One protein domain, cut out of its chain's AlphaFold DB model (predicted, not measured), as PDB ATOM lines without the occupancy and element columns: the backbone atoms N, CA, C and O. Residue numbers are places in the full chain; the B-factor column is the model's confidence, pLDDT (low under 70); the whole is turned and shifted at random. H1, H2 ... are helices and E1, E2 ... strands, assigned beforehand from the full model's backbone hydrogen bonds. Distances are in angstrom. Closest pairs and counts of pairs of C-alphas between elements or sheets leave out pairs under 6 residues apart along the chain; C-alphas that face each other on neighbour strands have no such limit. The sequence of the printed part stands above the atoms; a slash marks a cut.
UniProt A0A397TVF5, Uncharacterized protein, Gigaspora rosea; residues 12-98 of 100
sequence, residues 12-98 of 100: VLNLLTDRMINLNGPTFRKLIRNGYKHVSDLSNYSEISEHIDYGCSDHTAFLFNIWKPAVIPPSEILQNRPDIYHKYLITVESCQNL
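Overview. This is residues 12 to 98 of the 100 residues of an uncharacterized protein of Gigaspora rosea (UniProt A0A397TVF5). A small twisted sheet of four short strands has H1 packed over one face, while H3 and the loop before it make the opposite end of the long axis, with H3 running back toward the sheet. Past the end of E4 the short helices H4, H5 and H6 form a loose cluster, and H2 only grazes the sheet. The 87 printed residues run E1 E2 H1 E3 H2 H3 E4 H4 H5 H6, and the mixed sheet has the order E2 E1 E4 E3. The class is mixed, helices and strands; the whole is compact, with a radius of gyration of the C-alphas of 12.8 A, yet elongated, spanning 40 by 25 by 19 A.

Along the chain. Begin with the sheet: find C-alpha 12 at (88.029, -21.694, 195.385), where E1, residues 12 to 14, begins. E2 is residues 19 to 22 and measures 10.0 A; E4 is residues 70 to 72, and E3 is residues 37 to 39. H1, residues 26 to 33, is 10.6 A long. H3, residues 57 to 66, runs 15.4 A from C-alpha 57 at (99.610, -0.908, 191.686). Look for H2 at residues 42 to 45, H4 at 75 to 79, H5 at 82 to 87, and H6 at 92 to 96, which ends at C-alpha 96 at (98.707, -24.430, 211.902).

Arrangement. In the sheet, E1 and E2 form an antiparallel hairpin, with N 12 and O 21 at 2.9 A. E1 and E4 are parallel, with N 71 and O 13 at 2.8 A. E4 and E3 are antiparallel, with N 72 and O 37 at 2.8 A. H1 is on the sheet at a height of 7.7 A; the closest C-alphas of H1 and E2 are those of Phe 28 and Asn 22, 6.8 A apart. E2, H1 and E3 make a split strand-helix-strand unit, two strands running the same way with E1 and E4 between them, and its crossover is right-handed. H2 and H3 are close but not clearly touching; their closest C-alphas, Leu 42 and Ile 66, are 5.0 A apart. H4 and H6 touch, closest at the C-alphas of Ser 75 and Val 92, 6.2 A apart. H5 is close to H4 but not clearly touching, with the C-alphas of Tyr 85 and Leu 78 closest at 7.1 A. H1 and H3 are apart. Every O i to N i+4 pair is within hydrogen-bond range in H1, H4, H5 and H6, against 3 of 6 in H3, and H2 is too short for such a pair.

Size, cuts and confidence. The two C-alphas farthest apart, those of Arg 33 and Gly 55, are 40.5 A from each other. The printed part has no cut. The link from H2 to H3, with 11 residues, is long; the other links are tight. Mean pLDDT of the printed part is 85.8, and residues 48 to 58 and 60 to 61 are under 70.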
ATOM      1  N   VAL A  12      87.012 -21.866 194.350       94.75
ATOM      2  CA  VAL A  12      88.029 -21.694 195.385       94.75
ATOM      3  C   VAL A  12      89.418 -21.781 194.768       94.75
ATOM      4  O   VAL A  12      89.646 -22.552 193.830       94.75
ATOM      5  N   LEU A  13      90.354 -20.991 195.281       94.06
ATOM      6  CA  LEU A  13      91.747 -21.017 194.858       94.06
ATOM      7  C   LEU A  13      92.459 -22.232 195.461       94.06
ATOM      8  O   LEU A  13      92.525 -22.392 196.675       94.06
ATOM      9  N   ASN A  14      93.042 -23.086 194.627       95.12
ATOM     10  CA  ASN A  14      93.954 -24.127 195.088       95.12
ATOM     11  C   ASN A  14      95.383 -23.574 195.150       95.12
ATOM     12  O   ASN A  14      96.027 -23.461 194.101       95.12
ATOM     13  N   LEU A  15      95.888 -23.306 196.359       93.12
ATOM     14  CA  LEU A  15      97.215 -22.707 196.567       93.12
ATOM     15  C   LEU A  15      98.365 -23.568 196.035       93.12
ATOM     16  O   LEU A  15      99.398 -23.041 195.639       93.12
ATOM     17  N   LEU A  16      98.188 -24.892 195.970       93.38
ATOM     18  CA  LEU A  16      99.223 -25.793 195.458       93.38
ATOM     19  C   LEU A  16      99.469 -25.604 193.957       93.38
ATOM     20  O   LEU A  16     100.590 -25.782 193.479       93.38
ATOM     21  N   THR A  17      98.401 -25.315 193.211       93.88
ATOM     22  CA  THR A  17      98.419 -25.276 191.740       93.88
ATOM     23  C   THR A  17      98.195 -23.885 191.166       93.88
ATOM     24  O   THR A  17      98.274 -23.738 189.951       93.88
ATOM     25  N   ASP A  18      97.862 -22.907 192.012       91.31
ATOM     26  CA  ASP A  18      97.445 -21.555 191.630       91.31
ATOM     27  C   ASP A  18      96.281 -21.542 190.621       91.31
ATOM     28  O   ASP A  18      96.263 -20.805 189.639       91.31
ATOM     29  N   ARG A  19      95.303 -22.434 190.819       92.19
ATOM     30  CA  ARG A  19      94.143 -22.576 189.927       92.19
ATOM     31  C   ARG A  19      92.849 -22.473 190.706       92.19
ATOM     32  O   ARG A  19      92.718 -23.060 191.777       92.19
ATOM     33  N   MET A  20      91.870 -21.807 190.105       93.62
ATOM     34  CA  MET A  20      90.495 -21.827 190.589       93.62
ATOM     35  C   MET A  20      89.858 -23.184 190.276       93.62
ATOM     36  O   MET A  20      89.844 -23.618 189.121       93.62
ATOM     37  N   ILE A  21      89.309 -23.841 191.293       95.31
ATOM     38  CA  ILE A  21      88.574 -25.105 191.170       95.31
ATOM     39  C   ILE A  21      87.142 -24.921 191.658       95.31
ATOM     40  O   ILE A  21      86.879 -24.071 192.503       95.31
ATOM     41  N   ASN A  22      86.213 -25.731 191.154       95.50
ATOM     42  CA  ASN A  22      84.825 -25.675 191.608       95.50
ATOM     43  C   ASN A  22      84.737 -26.125 193.072       95.50
ATOM     44  O   ASN A  22      85.162 -27.242 193.406       95.50
ATOM     45  N   LEU A  23      84.146 -25.282 193.916       93.94
ATOM     46  CA  LEU A  23      83.733 -25.632 195.265       93.94
ATOM     47  C   LEU A  23      82.831 -26.866 195.190       93.94
ATOM     48  O   LEU A  23      82.024 -27.019 194.272       93.94
ATOM     49  N   ASN A  24      83.014 -27.801 196.119       94.12
ATOM     50  CA  ASN A  24      82.292 -29.076 196.141       94.12
ATOM     51  C   ASN A  24      82.446 -29.944 194.874       94.12
ATOM     52  O   ASN A  24      81.780 -30.975 194.772       94.12
ATOM     53  N   GLY A  25      83.335 -29.599 193.935       95.12
ATOM     54  CA  GLY A  25      83.658 -30.420 192.771       95.12
ATOM     55  C   GLY A  25      84.521 -31.644 193.117       95.12
ATOM     56  O   GLY A  25      85.027 -31.756 194.238       95.12
ATOM     57  N   PRO A  26      84.749 -32.570 192.165       96.69
ATOM     58  CA  PRO A  26      85.542 -33.780 192.402       96.69
ATOM     59  C   PRO A  26      86.950 -33.490 192.943       96.69
ATOM     60  O   PRO A  26      87.387 -34.125 193.903       96.69
ATOM     61  N   THR A  27      87.633 -32.490 192.374       96.81
ATOM     62  CA  THR A  27      88.964 -32.056 192.824       96.81
ATOM     63  C   THR A  27      88.924 -31.517 194.248       96.81
ATOM     64  O   THR A  27      89.719 -31.953 195.075       96.81
ATOM     65  N   PHE A  28      87.972 -30.633 194.560       97.06
ATOM     66  CA  PHE A  28      87.802 -30.084 195.904       97.06
ATOM     67  C   PHE A  28      87.583 -31.197 196.931       97.06
ATOM     68  O   PHE A  28      88.338 -31.310 197.892       97.06
ATOM     69  N   ARG A  29      86.622 -32.098 196.682       97.50
ATOM     70  CA  ARG A  29      86.328 -33.218 197.591       97.50
ATOM     71  C   ARG A  29      87.544 -34.117 197.807       97.50
ATOM     72  O   ARG A  29      87.747 -34.598 198.918       97.50
ATOM     73  N   LYS A  30      88.357 -34.345 196.769       97.81
ATOM     74  CA  LYS A  30      89.606 -35.111 196.883       97.81
ATOM     75  C   LYS A  30      90.626 -34.402 197.774       97.81
ATOM     76  O   LYS A  30      91.236 -35.059 198.609       97.81
ATOM     77  N   LEU A  31      90.794 -33.089 197.622       97.50
ATOM     78  CA  LEU A  31      91.706 -32.302 198.458       97.50
ATOM     79  C   LEU A  31      91.274 -32.326 199.928       97.50
ATOM     80  O   LEU A  31      92.094 -32.644 200.782       97.50
ATOM     81  N   ILE A  32      89.986 -32.103 200.216       97.06
ATOM     82  CA  ILE A  32      89.458 -32.164 201.590       97.06
ATOM     83  C   ILE A  32      89.672 -33.552 202.212       97.06
ATOM     84  O   ILE A  32      90.126 -33.657 203.347       97.06
ATOM     85  N   ARG A  33      89.428 -34.636 201.458       96.94
ATOM     86  CA  ARG A  33      89.715 -36.011 201.917       96.94
ATOM     87  C   ARG A  33      91.197 -36.263 202.200       96.94
ATOM     88  O   ARG A  33      91.509 -37.096 203.039       96.94
ATOM     89  N   ASN A  34      92.087 -35.547 201.520       95.81
ATOM     90  CA  ASN A  34      93.534 -35.618 201.709       95.81
ATOM     91  C   ASN A  34      94.045 -34.624 202.768       95.81
ATOM     92  O   ASN A  34      95.238 -34.327 202.797       95.81
ATOM     93  N   GLY A  35      93.159 -34.079 203.605       95.00
ATOM     94  CA  GLY A  35      93.532 -33.234 204.737       95.00
ATOM     95  C   GLY A  35      93.717 -31.754 204.414       95.00
ATOM     96  O   GLY A  35      94.036 -30.998 205.321       95.00
ATOM     97  N   TYR A  36      93.493 -31.308 203.174       96.00
ATOM     98  CA  TYR A  36      93.518 -29.879 202.849       96.00
ATOM     99  C   TYR A  36      92.345 -29.165 203.528       96.00
ATOM    100  O   TYR A  36      91.270 -29.747 203.707       96.00
ATOM    101  N   LYS A  37      92.524 -27.884 203.856       95.62
ATOM    102  CA  LYS A  37      91.515 -27.089 204.567       95.62
ATOM    103  C   LYS A  37      90.951 -26.006 203.671       95.62
ATOM    104  O   LYS A  37      91.691 -25.288 203.010       95.62
ATOM    105  N   HIS A  38      89.629 -25.915 203.639       94.94
ATOM    106  CA  HIS A  38      88.933 -24.827 202.973       94.94
ATOM    107  C   HIS A  38      88.810 -23.639 203.924       94.94
ATOM    108  O   HIS A  38      88.404 -23.818 205.072       94.94
ATOM    109  N   VAL A  39      89.113 -22.447 203.423       92.56
ATOM    110  CA  VAL A  39      88.900 -21.174 204.110       92.56
ATOM    111  C   VAL A  39      88.074 -20.264 203.209       92.56
ATOM    112  O   VAL A  39      88.277 -20.242 201.995       92.56
ATOM    113  N   SER A  40      87.139 -19.520 203.796       90.00
ATOM    114  CA  SER A  40      86.300 -18.564 203.065       90.00
ATOM    115  C   SER A  40      87.054 -17.290 202.684       90.00
ATOM    116  O   SER A  40      86.676 -16.625 201.728       90.00
ATOM    117  N   ASP A  41      88.116 -16.962 203.420       87.94
ATOM    118  CA  ASP A  41      88.926 -15.768 203.215       87.94
ATOM    119  C   ASP A  41      90.373 -16.055 203.639       87.94
ATOM    120  O   ASP A  41      90.636 -16.385 204.802       87.94
ATOM    121  N   LEU A  42      91.296 -15.977 202.677       87.94
ATOM    122  CA  LEU A  42      92.717 -16.253 202.882       87.94
ATOM    123  C   LEU A  42      93.429 -15.105 203.614       87.94
ATOM    124  O   LEU A  42      94.463 -15.343 204.237       87.94
ATOM    125  N   SER A  43      92.872 -13.890 203.609       83.75
ATOM    126  CA  SER A  43      93.485 -12.727 204.262       83.75
ATOM    127  C   SER A  43      93.611 -12.891 205.777       83.75
ATOM    128  O   SER A  43      94.584 -12.418 206.354       83.75
ATOM    129  N   ASN A  44      92.718 -13.667 206.402       85.25
ATOM    130  CA  ASN A  44      92.785 -14.018 207.826       85.25
ATOM    131  C   ASN A  44      94.048 -14.804 208.214       85.25
ATOM    132  O   ASN A  44      94.367 -14.911 209.395       85.25
ATOM    133  N   TYR A  45      94.741 -15.380 207.233       86.44
ATOM    134  CA  TYR A  45      95.946 -16.187 207.428       86.44
ATOM    135  C   TYR A  45      97.194 -15.504 206.874       86.44
ATOM    136  O   TYR A  45      98.276 -16.096 206.898       86.44
ATOM    137  N   SER A  46      97.046 -14.293 206.339       80.75
ATOM    138  CA  SER A  46      98.090 -13.605 205.604       80.75
ATOM    139  C   SER A  46      98.674 -12.438 206.401       80.75
ATOM    140  O   SER A  46      97.953 -11.643 206.995       80.75
ATOM    141  N   GLU A  47      99.997 -12.305 206.377       78.12
ATOM    142  CA  GLU A  47     100.787 -11.280 207.074       78.12
ATOM    143  C   GLU A  47     100.953 -10.018 206.202       78.12
ATOM    144  O   GLU A  47     102.034  -9.450 206.026       78.12
ATOM    145  N   ILE A  48      99.834  -9.582 205.619       69.75
ATOM    146  CA  ILE A  48      99.744  -8.483 204.644       69.75
ATOM    147  C   ILE A  48     100.286  -7.166 205.188       69.75
ATOM    148  O   ILE A  48     100.953  -6.429 204.461       69.75
ATOM    149  N   SER A  49      99.985  -6.860 206.453       66.31
ATOM    150  CA  SER A  49     100.301  -5.568 207.071       66.31
ATOM    151  C   SER A  49     101.797  -5.275 207.129       66.31
ATOM    152  O   SER A  49     102.181  -4.115 207.225       66.31
ATOM    153  N   GLU A  50     102.635  -6.308 207.066       64.25
ATOM    154  CA  GLU A  50     104.090  -6.172 207.140       64.25
ATOM    155  C   GLU A  50     104.752  -6.009 205.761       64.25
ATOM    156  O   GLU A  50     105.900  -5.578 205.680       64.25
ATOM    157  N   HIS A  51     104.040  -6.321 204.671       64.38
ATOM    158  CA  HIS A  51     104.653  -6.544 203.354       64.38
ATOM    159  C   HIS A  51     104.026  -5.728 202.212       64.38
ATOM    160  O   HIS A  51     104.565  -5.732 201.105       64.38
ATOM    161  N   ILE A  52     102.905  -5.031 202.443       66.50
ATOM    162  CA  ILE A  52     102.200  -4.283 201.393       66.50
ATOM    163  C   ILE A  52     102.314  -2.771 201.590       66.50
ATOM    164  O   ILE A  52     101.792  -2.202 202.544       66.50
ATOM    165  N   ASP A  53     102.908  -2.109 200.595       67.56
ATOM    166  CA  ASP A  53     102.681  -0.687 200.334       67.56
ATOM    167  C   ASP A  53     101.373  -0.528 199.545       67.56
ATOM    168  O   ASP A  53     101.292  -0.887 198.366       67.56
ATOM    169  N   TYR A  54     100.334  -0.012 200.203       63.72
ATOM    170  CA  TYR A  54      98.997   0.174 199.630       63.72
ATOM    171  C   TYR A  54      98.957   1.183 198.464       63.72
ATOM    172  O   TYR A  54      97.943   1.260 197.770       63.72
ATOM    173  N   GLY A  55     100.036   1.940 198.223       63.84
ATOM    174  CA  GLY A  55     100.177   2.847 197.081       63.84
ATOM    175  C   GLY A  55     100.707   2.197 195.795       63.84
ATOM    176  O   GLY A  55     100.719   2.849 194.750       63.84
ATOM    177  N   CYS A  56     101.142   0.933 195.840       65.81
ATOM    178  CA  CYS A  56     101.742   0.240 194.698       65.81
ATOM    179  C   CYS A  56     100.697  -0.550 193.889       65.81
ATOM    180  O   CYS A  56     100.045  -1.460 194.406       65.81
ATOM    181  N   SER A  57     100.574  -0.257 192.589       62.97
ATOM    182  CA  SER A  57      99.610  -0.908 191.686       62.97
ATOM    183  C   SER A  57      99.782  -2.426 191.593       62.97
ATOM    184  O   SER A  57      98.792  -3.145 191.429       62.97
ATOM    185  N   ASP A  58     101.007  -2.922 191.753       65.94
ATOM    186  CA  ASP A  58     101.327  -4.348 191.647       65.94
ATOM    187  C   ASP A  58     100.791  -5.144 192.849       65.94
ATOM    188  O   ASP A  58     100.436  -6.319 192.721       65.94
ATOM    189  N   HIS A  59     100.612  -4.491 194.002       70.25
ATOM    190  CA  HIS A  59     100.018  -5.108 195.187       70.25
ATOM    191  C   HIS A  59      98.499  -5.277 195.059       70.25
ATOM    192  O   HIS A  59      97.929  -6.178 195.668       70.25
ATOM    193  N   THR A  60      97.831  -4.490 194.213       68.50
ATOM    194  CA  THR A  60      96.378  -4.593 193.995       68.50
ATOM    195  C   THR A  60      95.972  -5.976 193.479       68.50
ATOM    196  O   THR A  60      95.019  -6.573 193.974       68.50
ATOM    197  N   ALA A  61      96.714  -6.527 192.512       69.56
ATOM    198  CA  ALA A  61      96.439  -7.857 191.962       69.56
ATOM    199  C   ALA A  61      96.674  -8.974 192.995       69.56
ATOM    200  O   ALA A  61      95.944  -9.967 193.019       69.56
ATOM    201  N   PHE A  62      97.661  -8.792 193.874       72.00
ATOM    202  CA  PHE A  62      97.902  -9.676 195.009       72.00
ATOM    203  C   PHE A  62      96.741  -9.623 196.016       72.00
ATOM    204  O   PHE A  62      96.215 -10.673 196.388       72.00
ATOM    205  N   LEU A  63      96.280  -8.419 196.382       73.94
ATOM    206  CA  LEU A  63      95.148  -8.203 197.293       73.94
ATOM    207  C   LEU A  63      93.871  -8.896 196.787       73.94
ATOM    208  O   LEU A  63      93.140  -9.517 197.555       73.94
ATOM    209  N   PHE A  64      93.639  -8.900 195.474       73.38
ATOM    210  CA  PHE A  64      92.526  -9.651 194.888       73.38
ATOM    211  C   PHE A  64      92.632 -11.170 195.066       73.38
ATOM    212  O   PHE A  64      91.611 -11.853 195.009       73.38
ATOM    213  N   ASN A  65      93.830 -11.732 195.223       70.94
ATOM    214  CA  ASN A  65      94.011 -13.176 195.369       70.94
ATOM    215  C   ASN A  65      93.855 -13.658 196.813       70.94
ATOM    216  O   ASN A  65      93.348 -14.757 197.014       70.94
ATOM    217  N   ILE A  66      94.229 -12.842 197.798       77.62
ATOM    218  CA  ILE A  66      94.066 -13.166 199.225       77.62
ATOM    219  C   ILE A  66      92.628 -12.977 199.736       77.62
ATOM    220  O   ILE A  66      92.258 -13.587 200.726       77.62
ATOM    221  N   TRP A  67      91.787 -12.184 199.066       78.25
ATOM    222  CA  TRP A  67      90.375 -12.004 199.452       78.25
ATOM    223  C   TRP A  67      89.451 -13.083 198.869       78.25
ATOM    224  O   TRP A  67      88.230 -12.940 198.862       78.25
ATOM    225  N   LYS A  68      90.023 -14.159 198.320       83.06
ATOM    226  CA  LYS A  68      89.269 -15.265 197.726       83.06
ATOM    227  C   LYS A  68      89.192 -16.446 198.693       83.06
ATOM    228  O   LYS A  68      90.174 -16.729 199.386       83.06
ATOM    229  N   PRO A  69      88.093 -17.217 198.645       92.00
ATOM    230  CA  PRO A  69      88.059 -18.553 199.214       92.00
ATOM    231  C   PRO A  69      89.206 -19.407 198.672       92.00
ATOM    232  O   PRO A  69      89.491 -19.399 197.466       92.00
ATOM    233  N   ALA A  70      89.851 -20.174 199.544       94.00
ATOM    234  CA  ALA A  70      91.038 -20.942 199.202       94.00
ATOM    235  C   ALA A  70      91.038 -22.333 199.838       94.00
ATOM    236  O   ALA A  70      90.374 -22.603 200.838       94.00
ATOM    237  N   VAL A  71      91.810 -23.234 199.235       95.56
ATOM    238  CA  VAL A  71      92.119 -24.555 199.774       95.56
ATOM    239  C   VAL A  71      93.603 -24.591 200.113       95.56
ATOM    240  O   VAL A  71      94.458 -24.549 199.225       95.56
ATOM    241  N   ILE A  72      93.881 -24.663 201.410       94.19
ATOM    242  CA  ILE A  72      95.211 -24.602 202.002       94.19
ATOM    243  C   ILE A  72      95.765 -26.029 202.162       94.19
ATOM    244  O   ILE A  72      95.066 -26.892 202.711       94.19
ATOM    245  N   PRO A  73      96.987 -26.314 201.669       94.50
ATOM    246  CA  PRO A  73      97.647 -27.597 201.882       94.50
ATOM    247  C   PRO A  73      97.929 -27.876 203.365       94.50
ATOM    248  O   PRO A  73      98.149 -26.930 204.117       94.50
ATOM    249  N   PRO A  74      97.985 -29.156 203.778       93.31
ATOM    250  CA  PRO A  74      98.485 -29.558 205.090       93.31
ATOM    251  C   PRO A  74      99.827 -28.916 205.443       93.31
ATOM    252  O   PRO A  74     100.638 -28.620 204.554       93.31
ATOM    253  N   SER A  75     100.075 -28.736 206.740       89.62
ATOM    254  CA  SER A  75     101.282 -28.083 207.251       89.62
ATOM    255  C   SER A  75     102.560 -28.774 206.763       89.62
ATOM    256  O   SER A  75     103.512 -28.087 206.406       89.62
ATOM    257  N   GLU A  76     102.563 -30.103 206.624       90.25
ATOM    258  CA  GLU A  76     103.703 -30.872 206.116       90.25
ATOM    259  C   GLU A  76     104.024 -30.534 204.652       90.25
ATOM    260  O   GLU A  76     105.183 -30.543 204.240       90.25
ATOM    261  N   ILE A  77     103.005 -30.211 203.847       91.88
ATOM    262  CA  ILE A  77     103.200 -29.763 202.463       91.88
ATOM    263  C   ILE A  77     103.670 -28.310 202.448       91.88
ATOM    264  O   ILE A  77     104.609 -27.988 201.721       91.88
ATOM    265  N   LEU A  78     103.048 -27.442 203.252       89.75
ATOM    266  CA  LEU A  78     103.409 -26.023 203.328       89.75
ATOM    267  C   LEU A  78     104.853 -25.809 203.796       89.75
ATOM    268  O   LEU A  78     105.564 -25.006 203.197       89.75
ATOM    269  N   GLN A  79     105.318 -26.565 204.796       90.56
ATOM    270  CA  GLN A  79     106.703 -26.506 205.291       90.56
ATOM    271  C   GLN A  79     107.736 -26.745 204.182       90.56
ATOM    272  O   GLN A  79     108.816 -26.161 204.203       90.56
ATOM    273  N   ASN A  80     107.387 -27.561 203.187       92.19
ATOM    274  CA  ASN A  80     108.256 -27.914 202.066       92.19
ATOM    275  C   ASN A  80     108.018 -27.055 200.810       92.19
ATOM    276  O   ASN A  80     108.581 -27.343 199.754       92.19
ATOM    277  N   ARG A  81     107.163 -26.026 200.887       91.88
ATOM    278  CA  ARG A  81     106.742 -25.201 199.742       91.88
ATOM    279  C   ARG A  81     106.828 -23.699 200.046       91.88
ATOM    280  O   ARG A  81     105.794 -23.025 200.090       91.88
ATOM    281  N   PRO A  82     108.053 -23.155 200.211       89.44
ATOM    282  CA  PRO A  82     108.270 -21.718 200.410       89.44
ATOM    283  C   PRO A  82     107.692 -20.853 199.298       89.44
ATOM    284  O   PRO A  82     107.203 -19.757 199.549       89.44
ATOM    285  N   ASP A  83     107.668 -21.371 198.074       89.38
ATOM    286  CA  ASP A  83     107.066 -20.700 196.930       89.38
ATOM    287  C   ASP A  83     105.571 -20.401 197.122       89.38
ATOM    288  O   ASP A  83     105.089 -19.399 196.603       89.38
ATOM    289  N   ILE A  84     104.838 -21.221 197.881       89.25
ATOM    290  CA  ILE A  84     103.416 -20.989 198.160       89.25
ATOM    291  C   ILE A  84     103.267 -19.902 199.218       89.25
ATOM    292  O   ILE A  84     102.565 -18.917 198.997       89.25
ATOM    293  N   TYR A  85     103.906 -20.074 200.373       85.88
ATOM    294  CA  TYR A  85     103.647 -19.188 201.499       85.88
ATOM    295  C   TYR A  85     104.247 -17.787 201.289       85.88
ATOM    296  O   TYR A  85     103.609 -16.808 201.660       85.88
ATOM    297  N   HIS A  86     105.353 -17.648 200.544       84.75
ATOM    298  CA  HIS A  86     105.826 -16.336 200.078       84.75
ATOM    299  C   HIS A  86     104.891 -15.701 199.047       84.75
ATOM    300  O   HIS A  86     104.657 -14.496 199.086       84.75
ATOM    301  N   LYS A  87     104.332 -16.493 198.127       85.50
ATOM    302  CA  LYS A  87     103.458 -15.971 197.070       85.50
ATOM    303  C   LYS A  87     102.134 -15.432 197.591       85.50
ATOM    304  O   LYS A  87     101.590 -14.539 196.955       85.50
ATOM    305  N   TYR A  88     101.604 -15.992 198.675       85.44
ATOM    306  CA  TYR A  88     100.337 -15.561 199.277       85.44
ATOM    307  C   TYR A  88     100.528 -14.846 200.617       85.44
ATOM    308  O   TYR A  88      99.538 -14.541 201.274       85.44
ATOM    309  N   LEU A  89     101.782 -14.585 201.012       85.12
ATOM    310  CA  LEU A  89     102.159 -13.991 202.296       85.12
ATOM    311  C   LEU A  89     101.430 -14.647 203.474       85.12
ATOM    312  O   LEU A  89     100.897 -13.956 204.330       85.12
ATOM    313  N   ILE A  90     101.325 -15.973 203.471       86.94
ATOM    314  CA  ILE A  90     100.814 -16.749 204.608       86.94
ATOM    315  C   ILE A  90     102.005 -17.366 205.340       86.94
ATOM    316  O   ILE A  90     103.096 -17.437 204.776       86.94
ATOM    317  N   THR A  91     101.817 -17.860 206.559       84.19
ATOM    318  CA  THR A  91     102.856 -18.611 207.267       84.19
ATOM    319  C   THR A  91     102.371 -19.997 207.646       84.19
ATOM    320  O   THR A  91     101.176 -20.286 207.720       84.19
ATOM    321  N   VAL A  92     103.327 -20.904 207.858       85.06
ATOM    322  CA  VAL A  92     103.004 -22.229 208.398       85.06
ATOM    323  C   VAL A  92     102.325 -22.065 209.758       85.06
ATOM    324  O   VAL A  92     101.344 -22.751 210.014       85.06
ATOM    325  N   GLU A  93     102.804 -21.135 210.587       86.44
ATOM    326  CA  GLU A  93     102.246 -20.824 211.904       86.44
ATOM    327  C   GLU A  93     100.816 -20.280 211.819       86.44
ATOM    328  O   GLU A  93      99.926 -20.835 212.464       86.44
ATOM    329  N   SER A  94     100.549 -19.286 210.959       84.38
ATOM    330  CA  SER A  94      99.187 -18.758 210.794       84.38
ATOM    331  C   SER A  94      98.196 -19.851 210.378       84.38
ATOM    332  O   SER A  94      97.049 -19.880 210.831       84.38
ATOM    333  N   CYS A  95      98.654 -20.804 209.563       86.69
ATOM    334  CA  CYS A  95      97.844 -21.908 209.070       86.69
ATOM    335  C   CYS A  95      97.774 -23.112 210.023       86.69
ATOM    336  O   CYS A  95      96.876 -23.935 209.858       86.69
ATOM    337  N   GLN A  96      98.663 -23.255 211.012       84.31
ATOM    338  CA  GLN A  96      98.707 -24.430 211.902       84.31
ATOM    339  C   GLN A  96      97.383 -24.648 212.644       84.31
ATOM    340  O   GLN A  96      96.914 -25.783 212.742       84.31
ATOM    341  N   ASN A  97      96.732 -23.564 213.069       83.31
ATOM    342  CA  ASN A  97      95.455 -23.605 213.791       83.31
ATOM    343  C   ASN A  97      94.299 -24.217 212.973       83.31
ATOM    344  O   ASN A  97      93.284 -24.608 213.543       83.31
ATOM    345  N   LEU A  98      94.435 -24.338 211.646       84.12
ATOM    346  CA  LEU A  98      93.447 -25.004 210.785       84.12
ATOM    347  C   LEU A  98      93.478 -26.537 210.887       84.12
ATOM    348  O   LEU A  98      92.524 -27.215 210.477       84.12
TER     349      LEU A  98